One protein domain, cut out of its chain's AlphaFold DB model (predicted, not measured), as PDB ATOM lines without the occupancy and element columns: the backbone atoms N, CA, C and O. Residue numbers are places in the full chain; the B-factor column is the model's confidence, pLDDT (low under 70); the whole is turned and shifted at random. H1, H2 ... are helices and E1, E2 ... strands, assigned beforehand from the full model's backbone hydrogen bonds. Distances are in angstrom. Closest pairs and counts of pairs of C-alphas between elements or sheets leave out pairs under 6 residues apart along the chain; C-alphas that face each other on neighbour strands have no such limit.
ATOM      1  N   PHE A   3      -5.577 -22.722 -24.768       96.44
ATOM      2  CA  PHE A   3      -5.316 -23.853 -25.659       96.44
ATOM      3  C   PHE A   3      -3.817 -24.168 -25.745       96.44
ATOM      4  O   PHE A   3      -2.979 -23.352 -25.366       96.44
ATOM      5  N   LYS A   4      -3.462 -25.361 -26.229       97.44
ATOM      6  CA  LYS A   4      -2.068 -25.740 -26.496       97.44
ATOM      7  C   LYS A   4      -1.635 -25.250 -27.880       97.44
ATOM      8  O   LYS A   4      -2.357 -25.438 -28.854       97.44
ATOM      9  N   SER A   5      -0.449 -24.655 -27.964       95.56
ATOM     10  CA  SER A   5       0.228 -24.297 -29.213       95.56
ATOM     11  C   SER A   5       1.628 -24.909 -29.181       95.56
ATOM     12  O   SER A   5       2.517 -24.426 -28.480       95.56
ATOM     13  N   GLY A   6       1.794 -26.054 -29.850       94.88
ATOM     14  CA  GLY A   6       2.962 -26.914 -29.649       94.88
ATOM     15  C   GLY A   6       3.101 -27.325 -28.178       94.88
ATOM     16  O   GLY A   6       2.127 -27.724 -27.536       94.88
ATOM     17  N   ASN A   7       4.303 -27.168 -27.622       96.81
ATOM     18  CA  ASN A   7       4.565 -27.445 -26.205       96.81
ATOM     19  C   ASN A   7       4.068 -26.331 -25.264       96.81
ATOM     20  O   ASN A   7       3.960 -26.544 -24.052       96.81
ATOM     21  N   SER A   8       3.698 -25.172 -25.811       94.69
ATOM     22  CA  SER A   8       3.319 -23.978 -25.056       94.69
ATOM     23  C   SER A   8       1.820 -23.912 -24.763       94.69
ATOM     24  O   SER A   8       0.989 -24.466 -25.487       94.69
ATOM     25  N   LEU A   9       1.464 -23.206 -23.689       94.94
ATOM     26  CA  LEU A   9       0.092 -22.793 -23.400       94.94
ATOM     27  C   LEU A   9      -0.160 -21.419 -24.032       94.94
ATOM     28  O   LEU A   9       0.683 -20.532 -23.935       94.94
ATOM     29  N   ALA A  10      -1.315 -21.242 -24.658       93.69
ATOM     30  CA  ALA A  10      -1.700 -20.020 -25.343       93.69
ATOM     31  C   ALA A  10      -3.097 -19.563 -24.909       93.69
ATOM     32  O   ALA A  10      -3.960 -20.374 -24.567       93.69
ATOM     33  N   VAL A  11      -3.334 -18.250 -24.955       93.06
ATOM     34  CA  VAL A  11      -4.640 -17.641 -24.686       93.06
ATOM     35  C   VAL A  11      -5.131 -16.950 -25.949       93.06
ATOM     36  O   VAL A  11      -4.444 -16.115 -26.528       93.06
ATOM     37  N   ARG A  12      -6.346 -17.286 -26.382       91.81
ATOM     38  CA  ARG A  12      -7.020 -16.595 -27.482       91.81
ATOM     39  C   ARG A  12      -7.598 -15.281 -26.972       91.81
ATOM     40  O   ARG A  12      -8.533 -15.315 -26.166       91.81
ATOM     41  N   LEU A  13      -7.062 -14.169 -27.467       90.69
ATOM     42  CA  LEU A  13      -7.560 -12.823 -27.198       90.69
ATOM     43  C   LEU A  13      -8.723 -12.480 -28.150       90.69
ATOM     44  O   LEU A  13      -8.604 -12.727 -29.354       90.69
ATOM     45  N   PRO A  14      -9.845 -11.934 -27.645       91.88
ATOM     46  CA  PRO A  14     -10.873 -11.317 -28.483       91.88
ATOM     47  C   PRO A  14     -10.313 -10.142 -29.300       91.88
ATOM     48  O   PRO A  14      -9.310  -9.540 -28.918       91.88
ATOM     49  N   SER A  15     -10.979  -9.777 -30.400       89.12
ATOM     50  CA  SER A  15     -10.532  -8.700 -31.303       89.12
ATOM     51  C   SER A  15     -10.373  -7.344 -30.612       89.12
ATOM     52  O   SER A  15      -9.469  -6.589 -30.950       89.12
ATOM     53  N   THR A  16     -11.196  -7.059 -29.603       90.94
ATOM     54  CA  THR A  16     -11.117  -5.841 -28.781       90.94
ATOM     55  C   THR A  16      -9.817  -5.719 -27.984       90.94
ATOM     56  O   THR A  16      -9.465  -4.621 -27.570       90.94
ATOM     57  N   PHE A  17      -9.095  -6.824 -27.781       87.25
ATOM     58  CA  PHE A  17      -7.822  -6.885 -27.057       87.25
ATOM     59  C   PHE A  17      -6.634  -7.157 -27.988       87.25
ATOM     60  O   PHE A  17      -5.576  -7.597 -27.536       87.25
ATOM     61  N   HIS A  18      -6.799  -6.960 -29.297       82.62
ATOM     62  CA  HIS A  18      -5.726  -7.190 -30.254       82.62
ATOM     63  C   HIS A  18      -4.612  -6.148 -30.081       82.62
ATOM     64  O   HIS A  18      -4.859  -4.944 -30.086       82.62
ATOM     65  N   PHE A  19      -3.369  -6.611 -29.961       79.25
ATOM     66  CA  PHE A  19      -2.196  -5.742 -29.987       79.25
ATOM     67  C   PHE A  19      -1.782  -5.481 -31.440       79.25
ATOM     68  O   PHE A  19      -1.805  -6.392 -32.263       79.25
ATOM     69  N   SER A  20      -1.347  -4.257 -31.759       70.38
ATOM     70  CA  SER A  20      -0.590  -3.999 -32.993       70.38
ATOM     71  C   SER A  20       0.628  -4.927 -33.023       70.38
ATOM     72  O   SER A  20       1.334  -4.982 -32.016       70.38
ATOM     73  N   VAL A  21       0.857  -5.628 -34.136       66.56
ATOM     74  CA  VAL A  21       1.910  -6.646 -34.311       66.56
ATOM     75  C   VAL A  21       3.225  -6.210 -33.647       66.56
ATOM     76  O   VAL A  21       3.775  -5.165 -33.990       66.56
ATOM     77  N   GLY A  22       3.700  -6.970 -32.658       76.56
ATOM     78  CA  GLY A  22       4.904  -6.643 -31.896       76.56
ATOM     79  C   GLY A  22       5.040  -7.459 -30.604       76.56
ATOM     80  O   GLY A  22       4.075  -8.100 -30.178       76.56
ATOM     81  N   PRO A  23       6.231  -7.466 -29.984       82.50
ATOM     82  CA  PRO A  23       6.456  -8.131 -28.706       82.50
ATOM     83  C   PRO A  23       5.607  -7.514 -27.583       82.50
ATOM     84  O   PRO A  23       5.295  -6.320 -27.572       82.50
ATOM     85  N   VAL A  24       5.249  -8.346 -26.608       89.19
ATOM     86  CA  VAL A  24       4.539  -7.950 -25.386       89.19
ATOM     87  C   VAL A  24       5.371  -8.334 -24.172       89.19
ATOM     88  O   VAL A  24       6.136  -9.297 -24.217       89.19
ATOM     89  N   ILE A  25       5.196  -7.605 -23.075       89.44
ATOM     90  CA  ILE A  25       5.710  -8.001 -21.764       89.44
ATOM     91  C   ILE A  25       4.576  -8.691 -21.008       89.44
ATOM     92  O   ILE A  25       3.444  -8.198 -20.986       89.44
ATOM     93  N   ILE A  26       4.898  -9.817 -20.373       92.69
ATOM     94  CA  ILE A  26       3.991 -10.561 -19.500       92.69
ATOM     95  C   ILE A  26       4.565 -10.525 -18.088       92.69
ATOM     96  O   ILE A  26       5.717 -10.902 -17.880       92.69
ATOM     97  N   PHE A  27       3.763 -10.101 -17.115       93.69
ATOM     98  CA  PHE A  27       4.129 -10.168 -15.703       93.69
ATOM     99  C   PHE A  27       2.952 -10.633 -14.849       93.69
ATOM    100  O   PHE A  27       1.785 -10.457 -15.209       93.69
ATOM    101  N   LYS A  28       3.270 -11.256 -13.712       94.88
ATOM    102  CA  LYS A  28       2.281 -11.722 -12.739       94.88
ATOM    103  C   LYS A  28       2.107 -10.664 -11.653       94.88
ATOM    104  O   LYS A  28       3.090 -10.239 -11.051       94.88
ATOM    105  N   ARG A  29       0.867 -10.252 -11.395       94.25
ATOM    106  CA  ARG A  29       0.505  -9.355 -10.290       94.25
ATOM    107  C   ARG A  29      -0.494 -10.076  -9.398       94.25
ATOM    108  O   ARG A  29      -1.652 -10.212  -9.771       94.25
ATOM    109  N   ASN A  30      -0.055 -10.532  -8.228       93.75
ATOM    110  CA  ASN A  30      -0.848 -11.409  -7.359       93.75
ATOM    111  C   ASN A  30      -1.326 -12.646  -8.135       93.75
ATOM    112  O   ASN A  30      -0.490 -13.434  -8.567       93.75
ATOM    113  N   ASP A  31      -2.633 -12.787  -8.352       93.88
ATOM    114  CA  ASP A  31      -3.235 -13.887  -9.114       93.88
ATOM    115  C   ASP A  31      -3.630 -13.493 -10.552       93.88
ATOM    116  O   ASP A  31      -4.315 -14.225 -11.259       93.88
ATOM    117  N   GLU A  32      -3.177 -12.327 -11.014       94.38
ATOM    118  CA  GLU A  32      -3.454 -11.810 -12.352       94.38
ATOM    119  C   GLU A  32      -2.249 -11.992 -13.281       94.38
ATOM    120  O   GLU A  32      -1.094 -11.780 -12.896       94.38
ATOM    121  N   VAL A  33      -2.528 -12.308 -14.547       92.31
ATOM    122  CA  VAL A  33      -1.560 -12.195 -15.642       92.31
ATOM    123  C   VAL A  33      -1.819 -10.881 -16.365       92.31
ATOM    124  O   VAL A  33      -2.882 -10.693 -16.957       92.31
ATOM    125  N   VAL A  34      -0.842  -9.979 -16.334       92.44
ATOM    126  CA  VAL A  34      -0.918  -8.692 -17.022       92.44
ATOM    127  C   VAL A  34      -0.076  -8.759 -18.289       92.44
ATOM    128  O   VAL A  34       1.107  -9.097 -18.248       92.44
ATOM    129  N   ILE A  35      -0.704  -8.431 -19.417       91.38
ATOM    130  CA  ILE A  35      -0.065  -8.366 -20.730       91.38
ATOM    131  C   ILE A  35      -0.078  -6.907 -21.174       91.38
ATOM    132  O   ILE A  35      -1.142  -6.295 -21.272       91.38
ATOM    133  N   ARG A  36       1.101  -6.346 -21.446       88.44
ATOM    134  CA  ARG A  36       1.256  -4.984 -21.974       88.44
ATOM    135  C   ARG A  36       2.050  -5.025 -23.271       88.44
ATOM    136  O   ARG A  36       2.979  -5.820 -23.402       88.44
ATOM    137  N   LYS A  37       1.724  -4.132 -24.209       86.69
ATOM    138  CA  LYS A  37       2.598  -3.851 -25.353       86.69
ATOM    139  C   LYS A  37       3.996  -3.494 -24.839       86.69
ATOM    140  O   LYS A  37       4.113  -2.682 -23.924       86.69
ATOM    141  N   LEU A  38       5.036  -4.102 -25.405       84.00
ATOM    142  CA  LEU A  38       6.385  -3.614 -25.162       84.00
ATOM    143  C   LEU A  38       6.468  -2.218 -25.783       84.00
ATOM    144  O   LEU A  38       6.293  -2.069 -26.995       84.00
ATOM    145  N   GLU A  39       6.665  -1.197 -24.954       76.31
ATOM    146  CA  GLU A  39       7.002   0.128 -25.458       76.31
ATOM    147  C   GLU A  39       8.362   0.004 -26.136       76.31
ATOM    148  O   GLU A  39       9.372  -0.278 -25.498       76.31
ATOM    149  N   SER A  40       8.358   0.099 -27.462       73.69
ATOM    150  CA  SER A  40       9.584   0.174 -28.235       73.69
ATOM    151  C   SER A  40      10.019   1.628 -28.253       73.69
ATOM    152  O   SER A  40       9.353   2.467 -28.865       73.69
ATOM    153  N   ASP A  41      11.127   1.914 -27.599       81.50
ATOM    154  CA  ASP A  41      11.886   3.129 -27.832       81.50
ATOM    155  C   ASP A  41      13.091   2.815 -28.737       81.50
ATOM    156  O   ASP A  41      13.295   1.688 -29.198       81.50
ATOM    157  N   MET A  42      13.899   3.832 -29.018       88.00
ATOM    158  CA  MET A  42      15.113   3.665 -29.814       88.00
ATOM    159  C   MET A  42      16.306   3.184 -28.975       88.00
ATOM    160  O   MET A  42      17.413   3.135 -29.504       88.00
ATOM    161  N   SER A  43      16.133   2.818 -27.696       88.25
ATOM    162  CA  SER A  43      17.252   2.458 -26.807       88.25
ATOM    163  C   SER A  43      18.087   1.309 -27.372       88.25
ATOM    164  O   SER A  43      19.314   1.389 -27.386       88.25
ATOM    165  N   GLN A  44      17.436   0.291 -27.940       85.75
ATOM    166  CA  GLN A  44      18.124  -0.820 -28.591       85.75
ATOM    167  C   GLN A  44      18.907  -0.367 -29.830       85.75
ATOM    168  O   GLN A  44      20.016  -0.839 -30.052       85.75
ATOM    169  N   ALA A  45      18.368   0.564 -30.624       90.50
ATOM    170  CA  ALA A  45      19.087   1.123 -31.767       90.50
ATOM    171  C   ALA A  45      20.325   1.913 -31.312       90.50
ATOM    172  O   ALA A  45      21.400   1.734 -31.872       90.50
ATOM    173  N   PHE A  46      20.205   2.722 -30.255       93.25
ATOM    174  CA  PHE A  46      21.340   3.443 -29.668       93.25
ATOM    175  C   PHE A  46      22.399   2.505 -29.091       93.25
ATOM    176  O   PHE A  46      23.585   2.765 -29.265       93.25
ATOM    177  N   LYS A  47      21.990   1.401 -28.457       94.44
ATOM    178  CA  LYS A  47      22.921   0.372 -27.986       94.44
ATOM    179  C   LYS A  47      23.731  -0.212 -29.145       94.44
ATOM    180  O   LYS A  47      24.950  -0.263 -29.058       94.44
ATOM    181  N   LEU A  48      23.066  -0.571 -30.244       94.81
ATOM    182  CA  LEU A  48      23.735  -1.090 -31.442       94.81
ATOM    183  C   LEU A  48      24.683  -0.060 -32.073       94.81
ATOM    184  O   LEU A  48      25.770  -0.422 -32.504       94.81
ATOM    185  N   LEU A  49      24.295   1.220 -32.107       94.69
ATOM    186  CA  LEU A  49      25.160   2.299 -32.593       94.69
ATOM    187  C   LEU A  49      26.399   2.496 -31.706       94.69
ATOM    188  O   LEU A  49      27.475   2.772 -32.226       94.69
ATOM    189  N   ALA A  50      26.261   2.349 -30.386       95.19
ATOM    190  CA  ALA A  50      27.369   2.469 -29.435       95.19
ATOM    191  C   ALA A  50      28.333   1.270 -29.469       95.19
ATOM    192  O   ALA A  50      29.478   1.395 -29.049       95.19
ATOM    193  N   GLU A  51      27.870   0.118 -29.955       96.75
ATOM    194  CA  GLU A  51      28.669  -1.098 -30.144       96.75
ATOM    195  C   GLU A  51      29.360  -1.148 -31.521       96.75
ATOM    196  O   GLU A  51      30.028  -2.136 -31.834       96.75
ATOM    197  N   MET A  52      29.204  -0.117 -32.365       96.06
ATOM    198  CA  MET A  52      29.876  -0.089 -33.662       96.06
ATOM    199  C   MET A  52      31.401  -0.014 -33.498       96.06
ATOM    200  O   MET A  52      31.885   0.715 -32.632       96.06
TER     201      MET A  52
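What this domain is: This is residues 3 to 52 of the 71 residues of the protein "Virulence factor" of Gammaproteobacteria bacterium RIFCSPHIGHO2_12_FULL_42_13 (UniProt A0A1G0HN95). Two separate strand hairpins, E1 with E2 and the longer E3 with E4, are joined by a wide loop, and residues 41 to 52, with the short helix H1, stick out as an arm. The 50 printed residues hold E1, E2, E3, E4 and H1 in chain order, class mixed, each sheet two antiparallel strands. The whole is extended, radius of gyration of the C-alphas 15.3 A, spanning 43 by 27 by 22 A.

Where its parts are: E1 is residues 3 to 5, from C-alpha 3 at (-5.316, -23.853, -25.659), and E2 residues 8 to 11. E3, residues 24 to 29, measures 15.7 A; E4, residues 32 to 37, 16.4 A. H1, residues 43 to 50, measures 10.5 A, ending at C-alpha 50 at (27.369, 2.469, -29.435).

How they stand to each other: In the hairpin E1 and E2, N 3 and O 10 are 2.9 A apart, within hydrogen-bond range. In the hairpin E3 and E4, N 27 and O 34 are 3.1 A apart, also within range. E2 and E3 are apart, and H1 is apart from E1, E2 and E3. In H1 every O i to N i+4 pair is within hydrogen-bond range.

The domain as a whole: The farthest C-alphas, of Asp 31 and Met 52, are 43.5 A apart. The printed part has no cut. The link E2 to E3 is long, 12 residues. Residue 21 is under pLDDT 70.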